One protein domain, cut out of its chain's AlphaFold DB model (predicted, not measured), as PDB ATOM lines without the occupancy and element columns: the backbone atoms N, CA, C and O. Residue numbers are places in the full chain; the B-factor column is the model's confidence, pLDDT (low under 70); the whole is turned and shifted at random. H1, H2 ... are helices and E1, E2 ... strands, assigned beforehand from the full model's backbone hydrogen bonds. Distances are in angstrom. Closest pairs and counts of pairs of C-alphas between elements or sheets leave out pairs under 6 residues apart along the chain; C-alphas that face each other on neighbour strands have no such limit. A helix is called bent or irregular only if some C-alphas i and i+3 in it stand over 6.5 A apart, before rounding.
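What this domain is: This is residues 264 to 282 and 353 to 461 of the 523 residues of an uncharacterized protein of Acetobacter pomorum (UniProt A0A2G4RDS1). A twisted, curled sheet of four strands has H1 and H2 over one face, with the short H3 between these two helices; the other face is bare of named helices. The hairpin of E1 and E2 reaches out at one end to a tip near His 402 and makes much of the length. The printed part has 128 residues with three named helices and four named strands, in the order H1 H2 E1 E2 H3 E3 E4; the class is mixed, helices and strands. The sheet order is E1 - E2 - E4 - E3, antiparallel throughout. The whole is elongated, spanning 62 by 33 by 23 A, and only just loose, close to compact, with a radius of gyration of the C-alphas of 17.2 A.

Where its parts are: Start with the sheet: E1 is residues 386 to 397, 32.9 A long, and E2 is residues 407 to 420, 39.0 A, which bends by 61 degrees at residue 410. E3, residues 437 to 445, 23.8 A, bends by 53 degrees at residue 440; E4, residues 450 to 460, 32.9 A, ends at C-alpha 460, (-50.710, 153.683, -31.868). Find C-alpha 267 at (-64.186, 148.097, -19.213), where H1 begins; it runs 16.6 A to residue 278. H2 is residues 368 to 382, 21.1 A, and H3 is residues 424 to 431, 9.8 A. H3 is irregular: C-alphas 426 and 429 are 7.2 A apart.

How they stand to each other: Look at the hairpin E1 and E2, where N 387 and O 417 are 2.9 A apart, within hydrogen-bond range. E2 and E4 have N 416 and O 455 at 2.8 A; the hairpin E3 and E4 has N 443 and O 452 at 2.8 A. H2 is on the sheet at a height of 8.8 A, over E2 and along the strands, 1 degrees from E2 on the local plane; C-alphas 368 and 414 are their closest, 6.1 A. H1 is on the sheet too, at a height of 9.1 A, over E4 and E3 and along the strands; its closest C-alphas to E3 are Ile 270 and Ala 439, 6.5 A. These two helices on one face make two layers, helices over a sheet. H3 only grazes the sheet. It only just touches H1, with 3 pairs of C-alphas within 8 A, through residues 267 to 271 of H1 alone; the closest are those of Ile 267 and Ile 431, 6.8 A. It only just touches H2, also with 3 pairs, through residues 375 to 379 of H2 alone; the closest are those of Asn 378 and Tyr 430, 6.4 A. E2, H3 and E3 form a split strand-helix-strand unit, two strands running the same way with a helix between and E4 between them in the sheet, its crossover right-handed. Every O i to N i+4 pair is within hydrogen-bond range in H1, 9 of 11 in H2 and 1 of 4 in H3, where 4 of 5 O i to N i+3 pairs are.

The domain as a whole: The two C-alphas farthest apart are those of Pro 281 and His 402, 62.3 A. Residues 283 to 352 are not printed, and C-alphas 282 and 353 are 26.1 A apart across this cut. Of the links printed whole, none is long. The mean pLDDT of the printed part is 87.7; look for values under 70 at residues 388 to 389, residue 391 and residues 393 to 407.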
ATOM      1  N   VAL A 264     -55.919 143.613 -19.940       96.06
ATOM      2  CA  VAL A 264     -57.357 143.456 -20.191       96.06
ATOM      3  C   VAL A 264     -57.984 144.805 -20.532       96.06
ATOM      4  O   VAL A 264     -57.667 145.814 -19.905       96.06
ATOM      5  N   HIS A 265     -58.882 144.824 -21.519       97.12
ATOM      6  CA  HIS A 265     -59.599 146.036 -21.915       97.12
ATOM      7  C   HIS A 265     -60.288 146.699 -20.714       97.12
ATOM      8  O   HIS A 265     -61.001 146.023 -19.971       97.12
ATOM      9  N   GLY A 266     -60.114 148.013 -20.555       95.75
ATOM     10  CA  GLY A 266     -60.407 148.761 -19.329       95.75
ATOM     11  C   GLY A 266     -61.832 148.620 -18.795       95.75
ATOM     12  O   GLY A 266     -62.035 148.692 -17.588       95.75
ATOM     13  N   ILE A 267     -62.806 148.319 -19.653       96.94
ATOM     14  CA  ILE A 267     -64.186 148.097 -19.213       96.94
ATOM     15  C   ILE A 267     -64.353 146.895 -18.273       96.94
ATOM     16  O   ILE A 267     -65.152 146.962 -17.347       96.94
ATOM     17  N   TYR A 268     -63.592 145.813 -18.466       96.94
ATOM     18  CA  TYR A 268     -63.754 144.613 -17.639       96.94
ATOM     19  C   TYR A 268     -63.175 144.792 -16.228       96.94
ATOM     20  O   TYR A 268     -63.842 144.391 -15.276       96.94
ATOM     21  N   PRO A 269     -61.986 145.404 -16.040       96.38
ATOM     22  CA  PRO A 269     -61.533 145.789 -14.711       96.38
ATOM     23  C   PRO A 269     -62.438 146.811 -14.030       96.38
ATOM     24  O   PRO A 269     -62.646 146.688 -12.829       96.38
ATOM     25  N   ILE A 270     -63.014 147.769 -14.771       97.25
ATOM     26  CA  ILE A 270     -63.985 148.715 -14.201       97.25
ATOM     27  C   ILE A 270     -65.178 147.955 -13.611       97.25
ATOM     28  O   ILE A 270     -65.510 148.157 -12.446       97.25
ATOM     29  N   ASP A 271     -65.750 147.028 -14.376       97.25
ATOM     30  CA  ASP A 271     -66.879 146.196 -13.949       97.25
ATOM     31  C   ASP A 271     -66.561 145.340 -12.723       97.25
ATOM     32  O   ASP A 271     -67.261 145.387 -11.711       97.25
ATOM     33  N   ALA A 272     -65.433 144.632 -12.763       97.00
ATOM     34  CA  ALA A 272     -64.988 143.810 -11.646       97.00
ATOM     35  C   ALA A 272     -64.710 144.643 -10.380       97.00
ATOM     36  O   ALA A 272     -65.015 144.205  -9.270       97.00
ATOM     37  N   CYS A 273     -64.161 145.852 -10.534       97.50
ATOM     38  CA  CYS A 273     -63.955 146.780  -9.428       97.50
ATOM     39  C   CYS A 273     -65.277 147.281  -8.839       97.50
ATOM     40  O   CYS A 273     -65.388 147.343  -7.618       97.50
ATOM     41  N   ILE A 274     -66.274 147.617  -9.662       97.06
ATOM     42  CA  ILE A 274     -67.591 148.068  -9.186       97.06
ATOM     43  C   ILE A 274     -68.245 146.984  -8.329       97.06
ATOM     44  O   ILE A 274     -68.661 147.271  -7.207       97.06
ATOM     45  N   GLU A 275     -68.273 145.739  -8.806       96.69
ATOM     46  CA  GLU A 275     -68.826 144.613  -8.044       96.69
ATOM     47  C   GLU A 275     -68.049 144.374  -6.744       96.69
ATOM     48  O   GLU A 275     -68.631 144.286  -5.663       96.69
ATOM     49  N   ALA A 276     -66.716 144.387  -6.798       95.06
ATOM     50  CA  ALA A 276     -65.906 144.178  -5.604       95.06
ATOM     51  C   ALA A 276     -66.017 145.333  -4.583       95.06
ATOM     52  O   ALA A 276     -65.907 145.104  -3.372       95.06
ATOM     53  N   ILE A 277     -66.258 146.568  -5.038       95.44
ATOM     54  CA  ILE A 277     -66.577 147.717  -4.180       95.44
ATOM     55  C   ILE A 277     -67.963 147.536  -3.551       95.44
ATOM     56  O   ILE A 277     -68.089 147.719  -2.342       95.44
ATOM     57  N   LYS A 278     -68.974 147.113  -4.324       93.81
ATOM     58  CA  LYS A 278     -70.336 146.831  -3.829       93.81
ATOM     59  C   LYS A 278     -70.353 145.731  -2.756       93.81
ATOM     60  O   LYS A 278     -71.138 145.811  -1.815       93.81
ATOM     61  N   GLU A 279     -69.460 144.745  -2.846       91.62
ATOM     62  CA  GLU A 279     -69.277 143.698  -1.826       91.62
ATOM     63  C   GLU A 279     -68.534 144.174  -0.561       91.62
ATOM     64  O   GLU A 279     -68.520 143.478   0.457       91.62
ATOM     65  N   THR A 280     -67.887 145.345  -0.597       88.38
ATOM     66  CA  THR A 280     -67.099 145.858   0.533       88.38
ATOM     67  C   THR A 280     -68.024 146.505   1.575       88.38
ATOM     68  O   THR A 280     -68.851 147.344   1.220       88.38
ATOM     69  N   PRO A 281     -67.911 146.171   2.876       79.81
ATOM     70  CA  PRO A 281     -68.792 146.727   3.901       79.81
ATOM     71  C   PRO A 281     -68.593 148.243   4.056       79.81
ATOM     72  O   PRO A 281     -67.550 148.700   4.518       79.81
ATOM     73  N   ILE A 282     -69.621 149.019   3.696       77.06
ATOM     74  CA  ILE A 282     -69.599 150.494   3.714       77.06
ATOM     75  C   ILE A 282     -69.781 151.059   5.134       77.06
ATOM     76  O   ILE A 282     -69.278 152.140   5.443       77.06
ATOM     77  N   PHE A 353     -60.006 137.211 -15.892       92.69
ATOM     78  CA  PHE A 353     -60.587 137.630 -17.163       92.69
ATOM     79  C   PHE A 353     -60.353 136.584 -18.265       92.69
ATOM     80  O   PHE A 353     -59.266 136.002 -18.354       92.69
ATOM     81  N   PRO A 354     -61.343 136.338 -19.142       92.12
ATOM     82  CA  PRO A 354     -61.152 135.529 -20.339       92.12
ATOM     83  C   PRO A 354     -60.022 136.068 -21.226       92.12
ATOM     84  O   PRO A 354     -59.913 137.273 -21.439       92.12
ATOM     85  N   LYS A 355     -59.228 135.176 -21.837       89.94
ATOM     86  CA  LYS A 355     -58.107 135.563 -22.721       89.94
ATOM     87  C   LYS A 355     -58.521 136.453 -23.898       89.94
ATOM     88  O   LYS A 355     -57.715 137.244 -24.360       89.94
ATOM     89  N   GLN A 356     -59.758 136.334 -24.375       91.75
ATOM     90  CA  GLN A 356     -60.293 137.158 -25.467       91.75
ATOM     91  C   GLN A 356     -60.478 138.639 -25.094       91.75
ATOM     92  O   GLN A 356     -60.598 139.474 -25.981       91.75
ATOM     93  N   ASN A 357     -60.485 138.958 -23.797       93.25
ATOM     94  CA  ASN A 357     -60.598 140.324 -23.291       93.25
ATOM     95  C   ASN A 357     -59.221 140.988 -23.127       93.25
ATOM     96  O   ASN A 357     -59.140 142.179 -22.821       93.25
ATOM     97  N   VAL A 358     -58.144 140.214 -23.292       94.12
ATOM     98  CA  VAL A 358     -56.765 140.697 -23.253       94.12
ATOM     99  C   VAL A 358     -56.445 141.357 -24.589       94.12
ATOM    100  O   VAL A 358     -56.603 140.753 -25.650       94.12
ATOM    101  N   MET A 359     -55.990 142.601 -24.534       95.44
ATOM    102  CA  MET A 359     -55.661 143.392 -25.708       95.44
ATOM    103  C   MET A 359     -54.380 142.864 -26.355       95.44
ATOM    104  O   MET A 359     -53.339 142.689 -25.715       95.44
ATOM    105  N   GLY A 360     -54.483 142.580 -27.651       92.50
ATOM    106  CA  GLY A 360     -53.370 142.116 -28.465       92.50
ATOM    107  C   GLY A 360     -52.511 143.260 -29.000       92.50
ATOM    108  O   GLY A 360     -52.910 144.425 -29.013       92.50
ATOM    109  N   HIS A 361     -51.347 142.883 -29.517       89.06
ATOM    110  CA  HIS A 361     -50.404 143.779 -30.177       89.06
ATOM    111  C   HIS A 361     -51.033 144.568 -31.350       89.06
ATOM    112  O   HIS A 361     -50.808 145.768 -31.512       89.06
ATOM    113  N   ASP A 362     -51.861 143.897 -32.155       89.44
ATOM    114  CA  ASP A 362     -52.423 144.419 -33.410       89.44
ATOM    115  C   ASP A 362     -53.792 145.094 -33.257       89.44
ATOM    116  O   ASP A 362     -54.529 145.239 -34.237       89.44
ATOM    117  N   ILE A 363     -54.165 145.507 -32.042       93.88
ATOM    118  CA  ILE A 363     -55.414 146.244 -31.852       93.88
ATOM    119  C   ILE A 363     -55.375 147.550 -32.656       93.88
ATOM    120  O   ILE A 363     -54.398 148.304 -32.630       93.88
ATOM    121  N   LYS A 364     -56.445 147.805 -33.410       95.00
ATOM    122  CA  LYS A 364     -56.614 149.066 -34.123       95.00
ATOM    123  C   LYS A 364     -57.026 150.129 -33.109       95.00
ATOM    124  O   LYS A 364     -58.101 150.025 -32.531       95.00
ATOM    125  N   THR A 365     -56.167 151.118 -32.902       96.50
ATOM    126  CA  THR A 365     -56.439 152.267 -32.034       96.50
ATOM    127  C   THR A 365     -57.050 153.415 -32.830       96.50
ATOM    128  O   THR A 365     -56.751 153.569 -34.018       96.50
ATOM    129  N   ASP A 366     -57.823 154.258 -32.158       96.94
ATOM    130  CA  ASP A 366     -58.283 155.534 -32.698       96.94
ATOM    131  C   ASP A 366     -57.303 156.656 -32.340       96.94
ATOM    132  O   ASP A 366     -56.438 156.489 -31.476       96.94
ATOM    133  N   SER A 367     -57.401 157.800 -33.026       95.75
ATOM    134  CA  SER A 367     -56.564 158.945 -32.669       95.75
ATOM    135  C   SER A 367     -57.018 159.554 -31.347       95.75
ATOM    136  O   SER A 367     -58.212 159.608 -31.048       95.75
ATOM    137  N   THR A 368     -56.072 160.086 -30.578       93.00
ATOM    138  CA  THR A 368     -56.338 160.807 -29.322       93.00
ATOM    139  C   THR A 368     -57.370 161.929 -29.493       93.00
ATOM    140  O   THR A 368     -58.209 162.132 -28.621       93.00
ATOM    141  N   VAL A 369     -57.383 162.600 -30.651       90.31
ATOM    142  CA  VAL A 369     -58.381 163.628 -31.005       90.31
ATOM    143  C   VAL A 369     -59.786 163.041 -31.168       90.31
ATOM    144  O   VAL A 369     -60.753 163.633 -30.694       90.31
ATOM    145  N   VAL A 370     -59.915 161.883 -31.826       94.62
ATOM    146  CA  VAL A 370     -61.207 161.199 -32.005       94.62
ATOM    147  C   VAL A 370     -61.725 160.677 -30.670       94.62
ATOM    148  O   VAL A 370     -62.901 160.856 -30.372       94.62
ATOM    149  N   ILE A 371     -60.847 160.109 -29.841       94.56
ATOM    150  CA  ILE A 371     -61.197 159.631 -28.499       94.56
ATOM    151  C   ILE A 371     -61.679 160.794 -27.625       94.56
ATOM    152  O   ILE A 371     -62.743 160.699 -27.024       94.56
ATOM    153  N   ARG A 372     -60.942 161.915 -27.593       91.25
ATOM    154  CA  ARG A 372     -61.330 163.113 -26.831       91.25
ATOM    155  C   ARG A 372     -62.688 163.648 -27.278       91.25
ATOM    156  O   ARG A 372     -63.539 163.916 -26.440       91.25
ATOM    157  N   ARG A 373     -62.912 163.748 -28.592       92.06
ATOM    158  CA  ARG A 373     -64.205 164.166 -29.147       92.06
ATOM    159  C   ARG A 373     -65.332 163.221 -28.730       92.06
ATOM    160  O   ARG A 373     -66.350 163.691 -28.245       92.06
ATOM    161  N   HIS A 374     -65.128 161.909 -28.863       94.00
ATOM    162  CA  HIS A 374     -66.105 160.895 -28.459       94.00
ATOM    163  C   HIS A 374     -66.451 160.992 -26.969       94.00
ATOM    164  O   HIS A 374     -67.619 160.878 -26.603       94.00
ATOM    165  N   LEU A 375     -65.452 161.225 -26.116       91.81
ATOM    166  CA  LEU A 375     -65.643 161.422 -24.682       91.81
ATOM    167  C   LEU A 375     -66.481 162.677 -24.394       91.81
ATOM    168  O   LEU A 375     -67.490 162.565 -23.708       91.81
ATOM    169  N   ILE A 376     -66.120 163.828 -24.970       89.38
ATOM    170  CA  ILE A 376     -66.859 165.093 -24.814       89.38
ATOM    171  C   ILE A 376     -68.318 164.931 -25.269       89.38
ATOM    172  O   ILE A 376     -69.237 165.148 -24.483       89.38
ATOM    173  N   GLU A 377     -68.535 164.459 -26.500       91.12
ATOM    174  CA  GLU A 377     -69.873 164.311 -27.092       91.12
ATOM    175  C   GLU A 377     -70.765 163.351 -26.289       91.12
ATOM    176  O   GLU A 377     -71.958 163.581 -26.150       91.12
ATOM    177  N   ASN A 378     -70.221 162.271 -25.717       91.88
ATOM    178  CA  ASN A 378     -71.056 161.267 -25.048       91.88
ATOM    179  C   ASN A 378     -71.210 161.463 -23.533       91.88
ATOM    180  O   ASN A 378     -72.211 160.994 -22.975       91.88
ATOM    181  N   PHE A 379     -70.249 162.104 -22.865       89.25
ATOM    182  CA  PHE A 379     -70.272 162.315 -21.414       89.25
ATOM    183  C   PHE A 379     -70.823 163.690 -21.036       89.25
ATOM    184  O   PHE A 379     -71.727 163.765 -20.199       89.25
ATOM    185  N   GLU A 380     -70.354 164.765 -21.678       80.62
ATOM    186  CA  GLU A 380     -70.784 166.123 -21.325       80.62
ATOM    187  C   GLU A 380     -72.250 166.363 -21.695       80.62
ATOM    188  O   GLU A 380     -73.001 166.912 -20.888       80.62
ATOM    189  N   GLU A 381     -72.709 165.844 -22.841       81.75
ATOM    190  CA  GLU A 381     -74.124 165.916 -23.240       81.75
ATOM    191  C   GLU A 381     -75.065 165.215 -22.243       81.75
ATOM    192  O   GLU A 381     -76.258 165.518 -22.186       81.75
ATOM    193  N   ARG A 382     -74.537 164.297 -21.422       84.00
ATOM    194  CA  ARG A 382     -75.283 163.592 -20.367       84.00
ATOM    195  C   ARG A 382     -75.084 164.180 -18.974       84.00
ATOM    196  O   ARG A 382     -75.560 163.599 -18.000       84.00
ATOM    197  N   GLY A 383     -74.414 165.326 -18.874       88.31
ATOM    198  CA  GLY A 383     -74.168 166.005 -17.607       88.31
ATOM    199  C   GLY A 383     -73.142 165.300 -16.721       88.31
ATOM    200  O   GLY A 383     -73.172 165.489 -15.508       88.31
ATOM    201  N   VAL A 384     -72.254 164.485 -17.302       90.44
ATOM    202  CA  VAL A 384     -71.123 163.868 -16.598       90.44
ATOM    203  C   VAL A 384     -69.847 164.600 -17.029       90.44
ATOM    204  O   VAL A 384     -69.286 164.270 -18.073       90.44
ATOM    205  N   PRO A 385     -69.393 165.626 -16.285       87.38
ATOM    206  CA  PRO A 385     -68.229 166.409 -16.682       87.38
ATOM    207  C   PRO A 385     -66.942 165.583 -16.576       87.38
ATOM    208  O   PRO A 385     -66.728 164.835 -15.616       87.38
ATOM    209  N   ILE A 386     -66.058 165.759 -17.555       89.38
ATOM    210  CA  ILE A 386     -64.714 165.182 -17.556       89.38
ATOM    211  C   ILE A 386     -63.783 166.176 -16.852       89.38
ATOM    212  O   ILE A 386     -63.748 167.352 -17.195       89.38
ATOM    213  N   THR A 387     -63.060 165.729 -15.825       75.62
ATOM    214  CA  THR A 387     -62.273 166.603 -14.927       75.62
ATOM    215  C   THR A 387     -60.803 166.742 -15.312       75.62
ATOM    216  O   THR A 387     -60.121 167.629 -14.809       75.62
ATOM    217  N   SER A 388     -60.286 165.864 -16.164       66.75
ATOM    218  CA  SER A 388     -58.895 165.882 -16.620       66.75
ATOM    219  C   SER A 388     -58.834 165.252 -18.001       66.75
ATOM    220  O   SER A 388     -59.460 164.214 -18.202       66.75
ATOM    221  N   ASP A 389     -58.119 165.869 -18.937       66.19
ATOM    222  CA  ASP A 389     -57.881 165.350 -20.283       66.19
ATOM    223  C   ASP A 389     -56.455 165.682 -20.753       66.19
ATOM    224  O   ASP A 389     -56.216 166.435 -21.696       66.19
ATOM    225  N   THR A 390     -55.455 165.102 -20.088       70.44
ATOM    226  CA  THR A 390     -54.059 165.326 -20.473       70.44
ATOM    227  C   THR A 390     -53.678 164.453 -21.667       70.44
ATOM    228  O   THR A 390     -53.790 163.225 -21.640       70.44
ATOM    229  N   ILE A 391     -53.204 165.098 -22.738       69.69
ATOM    230  CA  ILE A 391     -52.619 164.415 -23.895       69.69
ATOM    231  C   ILE A 391     -51.110 164.342 -23.689       69.69
ATOM    232  O   ILE A 391     -50.422 165.362 -23.707       69.69
ATOM    233  N   VAL A 392     -50.576 163.131 -23.530       71.94
ATOM    234  CA  VAL A 392     -49.137 162.908 -23.335       71.94
ATOM    235  C   VAL A 392     -48.623 161.924 -24.388       71.94
ATOM    236  O   VAL A 392     -49.244 160.906 -24.692       71.94
ATOM    237  N   GLY A 393     -47.472 162.232 -24.988       61.53
ATOM    238  CA  GLY A 393     -46.782 161.352 -25.936       61.53
ATOM    239  C   GLY A 393     -45.493 160.805 -25.336       61.53
ATOM    240  O   GLY A 393     -44.705 161.563 -24.770       61.53
ATOM    241  N   THR A 394     -45.228 159.504 -25.479       62.84
ATOM    242  CA  THR A 394     -43.928 158.949 -25.072       62.84
ATOM    243  C   THR A 394     -42.912 159.175 -26.189       62.84
ATOM    244  O   THR A 394     -43.108 158.775 -27.337       62.84
ATOM    245  N   THR A 395     -41.816 159.879 -25.896       52.72
ATOM    246  CA  THR A 395     -40.790 160.194 -26.903       52.72
ATOM    247  C   THR A 395     -39.609 159.229 -26.818       52.72
ATOM    248  O   THR A 395     -38.927 159.164 -25.796       52.72
ATOM    249  N   TYR A 396     -39.297 158.546 -27.917       59.72
ATOM    250  CA  TYR A 396     -38.122 157.692 -28.088       59.72
ATOM    251  C   TYR A 396     -37.007 158.431 -28.814       59.72
ATOM    252  O   TYR A 396     -37.246 159.205 -29.737       59.72
ATOM    253  N   ARG A 397     -35.754 158.179 -28.422       51.28
ATOM    254  CA  ARG A 397     -34.577 158.748 -29.092       51.28
ATOM    255  C   ARG A 397     -34.138 157.840 -30.239       51.28
ATOM    256  O   ARG A 397     -33.723 156.706 -30.018       51.28
ATOM    257  N   LYS A 398     -34.164 158.353 -31.467       55.66
ATOM    258  CA  LYS A 398     -33.581 157.706 -32.648       55.66
ATOM    259  C   LYS A 398     -32.054 157.676 -32.522       55.66
ATOM    260  O   LYS A 398     -31.455 158.723 -32.266       55.66
ATOM    261  N   PRO A 399     -31.383 156.540 -32.769       51.19
ATOM    262  CA  PRO A 399     -29.941 156.538 -32.972       51.19
ATOM    263  C   PRO A 399     -29.636 157.209 -34.320       51.19
ATOM    264  O   PRO A 399     -29.796 156.621 -35.389       51.19
ATOM    265  N   GLY A 400     -29.257 158.486 -34.286       47.66
ATOM    266  CA  GLY A 400     -28.903 159.227 -35.491       47.66
ATOM    267  C   GLY A 400     -27.564 158.791 -36.067       47.66
ATOM    268  O   GLY A 400     -26.574 158.645 -35.353       47.66
ATOM    269  N   THR A 401     -27.502 158.682 -37.391       46.38
ATOM    270  CA  THR A 401     -26.302 158.306 -38.157       46.38
ATOM    271  C   THR A 401     -25.166 159.341 -38.054       46.38
ATOM    272  O   THR A 401     -24.040 159.056 -38.457       46.38
ATOM    273  N   HIS A 402     -25.432 160.528 -37.488       46.38
ATOM    274  CA  HIS A 402     -24.491 161.650 -37.350       46.38
ATOM    275  C   HIS A 402     -24.532 162.339 -35.968       46.38
ATOM    276  O   HIS A 402     -24.256 163.531 -35.867       46.38
ATOM    277  N   GLY A 403     -24.882 161.619 -34.895       47.66
ATOM    278  CA  GLY A 403     -24.782 162.155 -33.526       47.66
ATOM    279  C   GLY A 403     -25.904 163.107 -33.082       47.66
ATOM    280  O   GLY A 403     -25.781 163.721 -32.028       47.66
ATOM    281  N   ARG A 404     -27.008 163.218 -33.837       45.75
ATOM    282  CA  ARG A 404     -28.256 163.871 -33.396       45.75
ATOM    283  C   ARG A 404     -29.345 162.831 -33.165       45.75
ATOM    284  O   ARG A 404     -29.611 162.025 -34.050       45.75
ATOM    285  N   THR A 405     -29.964 162.841 -31.992       47.88
ATOM    286  CA  THR A 405     -31.087 161.957 -31.668       47.88
ATOM    287  C   THR A 405     -32.404 162.637 -32.037       47.88
ATOM    288  O   THR A 405     -32.904 163.430 -31.243       47.88
ATOM    289  N   ASP A 406     -32.969 162.348 -33.214       59.03
ATOM    290  CA  ASP A 406     -34.350 162.768 -33.505       59.03
ATOM    291  C   ASP A 406     -35.277 162.057 -32.506       59.03
ATOM    292  O   ASP A 406     -35.154 160.842 -32.308       59.03
ATOM    293  N   ARG A 407     -36.181 162.784 -31.848       68.12
ATOM    294  CA  ARG A 407     -37.195 162.157 -30.995       68.12
ATOM    295  C   ARG A 407     -38.359 161.716 -31.882       68.12
ATOM    296  O   ARG A 407     -38.861 162.513 -32.661       68.12
ATOM    297  N   PHE A 408     -38.769 160.457 -31.794       73.75
ATOM    298  CA  PHE A 408     -40.000 159.972 -32.419       73.75
ATOM    299  C   PHE A 408     -40.858 159.296 -31.361       73.75
ATOM    300  O   PHE A 408     -40.338 158.688 -30.435       73.75
ATOM    301  N   SER A 409     -42.169 159.415 -31.485       80.88
ATOM    302  CA  SER A 409     -43.117 158.757 -30.598       80.88
ATOM    303  C   SER A 409     -43.784 157.610 -31.352       80.88
ATOM    304  O   SER A 409     -44.083 157.761 -32.537       80.88
ATOM    305  N   ILE A 410     -43.963 156.460 -30.699       87.19
ATOM    306  CA  ILE A 410     -44.714 155.315 -31.254       87.19
ATOM    307  C   ILE A 410     -46.122 155.211 -30.660       87.19
ATOM    308  O   ILE A 410     -46.917 154.396 -31.122       87.19
ATOM    309  N   GLU A 411     -46.447 156.058 -29.682       91.19
ATOM    310  CA  GLU A 411     -47.746 156.083 -29.016       91.19
ATOM    311  C   GLU A 411     -48.066 157.465 -28.430       91.19
ATOM    312  O   GLU A 411     -47.203 158.173 -27.904       91.19
ATOM    313  N   LYS A 412     -49.344 157.826 -28.469       92.56
ATOM    314  CA  LYS A 412     -49.916 158.933 -27.696       92.56
ATOM    315  C   LYS A 412     -50.977 158.376 -26.766       92.56
ATOM    316  O   LYS A 412     -51.490 157.290 -27.009       92.56
ATOM    317  N   HIS A 413     -51.322 159.103 -25.717       93.62
ATOM    318  CA  HIS A 413     -52.458 158.734 -24.886       93.62
ATOM    319  C   HIS A 413     -53.237 159.947 -24.407       93.62
ATOM    320  O   HIS A 413     -52.706 161.056 -24.356       93.62
ATOM    321  N   VAL A 414     -54.502 159.697 -24.075       93.56
ATOM    322  CA  VAL A 414     -55.379 160.611 -23.344       93.56
ATOM    323  C   VAL A 414     -55.704 159.950 -22.016       93.56
ATOM    324  O   VAL A 414     -56.318 158.880 -21.996       93.56
ATOM    325  N   SER A 415     -55.282 160.570 -20.919       94.81
ATOM    326  CA  SER A 415     -55.725 160.183 -19.580       94.81
ATOM    327  C   SER A 415     -56.931 161.026 -19.207       94.81
ATOM    328  O   SER A 415     -56.877 162.251 -19.307       94.81
ATOM    329  N   PHE A 416     -58.010 160.372 -18.789       94.50
ATOM    330  CA  PHE A 416     -59.245 161.045 -18.426       94.50
ATOM    331  C   PHE A 416     -59.833 160.542 -17.115       94.50
ATOM    332  O   PHE A 416     -59.615 159.402 -16.700       94.50
ATOM    333  N   SER A 417     -60.594 161.412 -16.452       95.50
ATOM    334  CA  SER A 417     -61.374 161.054 -15.272       95.50
ATOM    335  C   SER A 417     -62.722 161.758 -15.281       95.50
ATOM    336  O   SER A 417     -62.835 162.885 -15.762       95.50
ATOM    337  N   PHE A 418     -63.744 161.088 -14.761       94.81
ATOM    338  CA  PHE A 418     -65.076 161.651 -14.598       94.81
ATOM    339  C   PHE A 418     -65.674 161.224 -13.259       94.81
ATOM    340  O   PHE A 418     -65.320 160.178 -12.702       94.81
ATOM    341  N   GLU A 419     -66.594 162.046 -12.765       95.69
ATOM    342  CA  GLU A 419     -67.327 161.823 -11.523       95.69
ATOM    343  C   GLU A 419     -68.826 161.797 -11.819       95.69
ATOM    344  O   GLU A 419     -69.336 162.617 -12.581       95.69
ATOM    345  N   THR A 420     -69.539 160.826 -11.255       95.56
ATOM    346  CA  THR A 420     -70.962 160.617 -11.532       95.56
ATOM    347  C   THR A 420     -71.687 160.045 -10.322       95.56
ATOM    348  O   THR A 420     -71.136 159.233  -9.586       95.56
ATOM    349  N   SER A 421     -72.938 160.445 -10.109       95.12
ATOM    350  CA  SER A 421     -73.837 159.797  -9.143       95.12
ATOM    351  C   SER A 421     -74.611 158.618  -9.747       95.12
ATOM    352  O   SER A 421     -75.282 157.886  -9.019       95.12
ATOM    353  N   PHE A 422     -74.535 158.422 -11.068       93.12
ATOM    354  CA  PHE A 422     -75.141 157.284 -11.761       93.12
ATOM    355  C   PHE A 422     -74.329 155.999 -11.542       93.12
ATOM    356  O   PHE A 422     -73.135 156.063 -11.245       93.12
ATOM    357  N   ASP A 423     -74.961 154.831 -11.719       93.69
ATOM    358  CA  ASP A 423     -74.219 153.566 -11.753       93.69
ATOM    359  C   ASP A 423     -73.304 153.589 -12.992       93.69
ATOM    360  O   ASP A 423     -73.801 153.773 -14.109       93.69
ATOM    361  N   PRO A 424     -71.973 153.437 -12.852       94.44
ATOM    362  CA  PRO A 424     -71.083 153.533 -13.999       94.44
ATOM    363  C   PRO A 424     -71.334 152.478 -15.080       94.44
ATOM    364  O   PRO A 424     -70.917 152.678 -16.222       94.44
ATOM    365  N   VAL A 425     -72.044 151.393 -14.750       94.38
ATOM    366  CA  VAL A 425     -72.522 150.397 -15.719       94.38
ATOM    367  C   VAL A 425     -73.364 151.048 -16.827       94.38
ATOM    368  O   VAL A 425     -73.249 150.669 -17.993       94.38
ATOM    369  N   ASP A 426     -74.133 152.095 -16.519       93.25
ATOM    370  CA  ASP A 426     -74.959 152.809 -17.505       93.25
ATOM    371  C   ASP A 426     -74.118 153.577 -18.549       93.25
ATOM    372  O   ASP A 426     -74.584 153.891 -19.654       93.25
ATOM    373  N   LEU A 427     -72.848 153.847 -18.224       93.31
ATOM    374  CA  LEU A 427     -71.892 154.549 -19.082       93.31
ATOM    375  C   LEU A 427     -71.072 153.597 -19.967       93.31
ATOM    376  O   LEU A 427     -70.329 154.047 -20.841       93.31
ATOM    377  N   TYR A 428     -71.227 152.279 -19.805       94.75
ATOM    378  CA  TYR A 428     -70.441 151.271 -20.527       94.75
ATOM    379  C   TYR A 428     -70.539 151.388 -22.036       94.75
ATOM    380  O   TYR A 428     -69.541 151.234 -22.727       94.75
ATOM    381  N   GLN A 429     -71.714 151.711 -22.560       94.75
ATOM    382  CA  GLN A 429     -71.917 151.889 -23.995       94.75
ATOM    383  C   GLN A 429     -71.057 153.017 -24.606       94.75
ATOM    384  O   GLN A 429     -70.804 152.993 -25.806       94.75
ATOM    385  N   TYR A 430     -70.572 153.966 -23.795       94.44
ATOM    386  CA  TYR A 430     -69.689 155.054 -24.237       94.44
ATOM    387  C   TYR A 430     -68.214 154.729 -24.019       94.44
ATOM    388  O   TYR A 430     -67.371 155.187 -24.784       94.44
ATOM    389  N   ILE A 431     -67.902 153.917 -23.007       94.94
ATOM    390  CA  ILE A 431     -66.532 153.518 -22.662       94.94
ATOM    391  C   ILE A 431     -66.073 152.318 -23.502       94.94
ATOM    392  O   ILE A 431     -64.941 152.287 -23.976       94.94
ATOM    393  N   ALA A 432     -66.952 151.335 -23.715       96.38
ATOM    394  CA  ALA A 432     -66.665 150.091 -24.430       96.38
ATOM    395  C   ALA A 432     -66.108 150.287 -25.849       96.38
ATOM    396  O   ALA A 432     -65.243 149.501 -26.233       96.38
ATOM    397  N   PRO A 433     -66.573 151.278 -26.639       97.12
ATOM    398  CA  PRO A 433     -66.071 151.479 -27.994       97.12
ATOM    399  C   PRO A 433     -64.636 152.008 -28.066       97.12
ATOM    400  O   PRO A 433     -64.044 151.914 -29.135       97.12
ATOM    401  N   ILE A 434     -64.086 152.575 -26.983       97.06
ATOM    402  CA  ILE A 434     -62.760 153.204 -26.991       97.06
ATOM    403  C   ILE A 434     -61.686 152.109 -27.053       97.06
ATOM    404  O   ILE A 434     -61.501 151.394 -26.069       97.06
ATOM    405  N   PRO A 435     -60.947 151.961 -28.168       96.69
ATOM    406  CA  PRO A 435     -59.946 150.913 -28.293       96.69
ATOM    407  C   PRO A 435     -58.722 151.204 -27.422       96.69
ATOM    408  O   PRO A 435     -58.405 152.355 -27.128       96.69
ATOM    409  N   ALA A 436     -57.994 150.145 -27.055       96.56
ATOM    410  CA  ALA A 436     -56.791 150.237 -26.222       96.56
ATOM    411  C   ALA A 436     -57.005 151.041 -24.924       96.56
ATOM    412  O   ALA A 436     -56.106 151.739 -24.456       96.56
ATOM    413  N   LEU A 437     -58.204 150.953 -24.342       97.38
ATOM    414  CA  LEU A 437     -58.525 151.575 -23.068       97.38
ATOM    415  C   LEU A 437     -57.946 150.755 -21.913       97.38
ATOM    416  O   LEU A 437     -58.173 149.547 -21.825       97.38
ATOM    417  N   ARG A 438     -57.277 151.423 -20.977       96.31
ATOM    418  CA  ARG A 438     -56.817 150.855 -19.709       96.31
ATOM    419  C   ARG A 438     -57.481 151.585 -18.547       96.31
ATOM    420  O   ARG A 438     -57.475 152.808 -18.509       96.31
ATOM    421  N   ALA A 439     -58.025 150.834 -17.597       96.62
ATOM    422  CA  ALA A 439     -58.523 151.401 -16.349       96.62
ATOM    423  C   ALA A 439     -57.356 151.683 -15.396       96.62
ATOM    424  O   ALA A 439     -56.485 150.825 -15.235       96.62
ATOM    425  N   ASP A 440     -57.353 152.856 -14.769       95.69
ATOM    426  CA  ASP A 440     -56.312 153.258 -13.823       95.69
ATOM    427  C   ASP A 440     -56.842 153.230 -12.378       95.69
ATOM    428  O   ASP A 440     -56.177 152.695 -11.495       95.69
ATOM    429  N   GLU A 441     -58.058 153.724 -12.124       96.88
ATOM    430  CA  GLU A 441     -58.698 153.666 -10.803       96.88
ATOM    431  C   GLU A 441     -60.228 153.726 -10.908       96.88
ATOM    432  O   GLU A 441     -60.795 154.466 -11.713       96.88
ATOM    433  N   VAL A 442     -60.911 152.973 -10.046       98.00
ATOM    434  CA  VAL A 442     -62.346 153.124  -9.774       98.00
ATOM    435  C   VAL A 442     -62.512 153.413  -8.297       98.00
ATOM    436  O   VAL A 442     -62.011 152.665  -7.464       98.00
ATOM    437  N   SER A 443     -63.226 154.475  -7.949       97.75
ATOM    438  CA  SER A 443     -63.498 154.818  -6.557       97.75
ATOM    439  C   SER A 443     -64.943 155.228  -6.332       97.75
ATOM    440  O   SER A 443     -65.631 155.683  -7.243       97.75
ATOM    441  N   PHE A 444     -65.403 155.023  -5.103       97.81
ATOM    442  CA  PHE A 444     -66.747 155.331  -4.651       97.81
ATOM    443  C   PHE A 444     -66.685 156.064  -3.312       97.81
ATOM    444  O   PHE A 444     -66.055 155.580  -2.364       97.81
ATOM    445  N   ASP A 445     -67.349 157.214  -3.239       96.62
ATOM    446  CA  ASP A 445     -67.592 157.939  -1.994       96.62
ATOM    447  C   ASP A 445     -69.027 157.646  -1.519       96.62
ATOM    448  O   ASP A 445     -69.997 158.096  -2.140       96.62
ATOM    449  N   PRO A 446     -69.201 156.888  -0.423       95.06
ATOM    450  CA  PRO A 446     -70.521 156.532   0.082       95.06
ATOM    451  C   PRO A 446     -71.258 157.696   0.758       95.06
ATOM    452  O   PRO A 446     -72.455 157.569   1.012       95.06
ATOM    453  N   ASN A 447     -70.592 158.815   1.067       93.12
ATOM    454  CA  ASN A 447     -71.230 159.984   1.679       93.12
ATOM    455  C   ASN A 447     -71.980 160.811   0.637       93.12
ATOM    456  O   ASN A 447     -73.088 161.283   0.891       93.12
ATOM    457  N   THR A 448     -71.372 160.986  -0.534       95.44
ATOM    458  CA  THR A 448     -71.946 161.711  -1.675       95.44
ATOM    459  C   THR A 448     -72.674 160.787  -2.650       95.44
ATOM    460  O   THR A 448     -73.405 161.276  -3.507       95.44
ATOM    461  N   LEU A 449     -72.498 159.467  -2.509       95.94
ATOM    462  CA  LEU A 449     -72.956 158.443  -3.453       95.94
ATOM    463  C   LEU A 449     -72.409 158.684  -4.868       95.94
ATOM    464  O   LEU A 449     -73.106 158.463  -5.858       95.94
ATOM    465  N   THR A 450     -71.165 159.156  -4.963       96.75
ATOM    466  CA  THR A 450     -70.511 159.462  -6.239       96.75
ATOM    467  C   THR A 450     -69.429 158.450  -6.564       96.75
ATOM    468  O   THR A 450     -68.570 158.136  -5.737       96.75
ATOM    469  N   TRP A 451     -69.439 157.991  -7.806       97.25
ATOM    470  CA  TRP A 451     -68.380 157.224  -8.430       97.25
ATOM    471  C   TRP A 451     -67.392 158.153  -9.112       97.25
ATOM    472  O   TRP A 451     -67.780 159.135  -9.740       97.25
ATOM    473  N   LYS A 452     -66.117 157.791  -9.044       97.38
ATOM    474  CA  LYS A 452     -65.040 158.415  -9.797       97.38
ATOM    475  C   LYS A 452     -64.266 157.335 -10.527       97.38
ATOM    476  O   LYS A 452     -63.778 156.391  -9.905       97.38
ATOM    477  N   ILE A 453     -64.147 157.488 -11.837       97.06
ATOM    478  CA  ILE A 453     -63.408 156.564 -12.696       97.06
ATOM    479  C   ILE A 453     -62.283 157.338 -13.365       97.06
ATOM    480  O   ILE A 453     -62.489 158.462 -13.829       97.06
ATOM    481  N   SER A 454     -61.095 156.746 -13.405       96.75
ATOM    482  CA  SER A 454     -59.963 157.223 -14.189       96.75
ATOM    483  C   SER A 454     -59.459 156.122 -15.115       96.75
ATOM    484  O   SER A 454     -59.402 154.937 -14.762       96.75
ATOM    485  N   ALA A 455     -59.141 156.514 -16.341       96.62
ATOM    486  CA  ALA A 455     -58.685 155.606 -17.372       96.62
ATOM    487  C   ALA A 455     -57.771 156.328 -18.363       96.62
ATOM    488  O   ALA A 455     -57.825 157.545 -18.532       96.62
ATOM    489  N   THR A 456     -56.962 155.545 -19.065       96.50
ATOM    490  CA  THR A 456     -56.049 156.024 -20.096       96.50
ATOM    491  C   THR A 456     -56.321 155.272 -21.390       96.50
ATOM    492  O   THR A 456     -56.312 154.041 -21.420       96.50
ATOM    493  N   ALA A 457     -56.565 156.011 -22.468       96.75
ATOM    494  CA  ALA A 457     -56.756 155.464 -23.804       96.75
ATOM    495  C   ALA A 457     -55.535 155.763 -24.676       96.75
ATOM    496  O   ALA A 457     -55.027 156.887 -24.674       96.75
ATOM    497  N   TYR A 458     -55.071 154.765 -25.425       96.38
ATOM    498  CA  TYR A 458     -53.834 154.853 -26.195       96.38
ATOM    499  C   TYR A 458     -54.079 154.904 -27.711       96.38
ATOM    500  O   TYR A 458     -54.900 154.174 -28.259       96.38
ATOM    501  N   GLU A 459     -53.293 155.729 -28.397       95.56
ATOM    502  CA  GLU A 459     -53.185 155.827 -29.851       95.56
ATOM    503  C   GLU A 459     -51.846 155.229 -30.298       95.56
ATOM    504  O   GLU A 459     -50.780 155.701 -29.898       95.56
ATOM    505  N   ARG A 460     -51.884 154.230 -31.182       94.56
ATOM    506  CA  ARG A 460     -50.710 153.683 -31.868       94.56
ATOM    507  C   ARG A 460     -50.298 154.612 -33.008       94.56
ATOM    508  O   ARG A 460     -51.041 154.792 -33.971       94.56
ATOM    509  N   LEU A 461     -49.080 155.140 -32.943       91.88
ATOM    510  CA  LEU A 461     -48.502 155.936 -34.025       91.88
ATOM    511  C   LEU A 461     -47.768 155.047 -35.044       91.88
ATOM    512  O   LEU A 461     -47.244 153.984 -34.695       91.88
TER     513      LEU A 461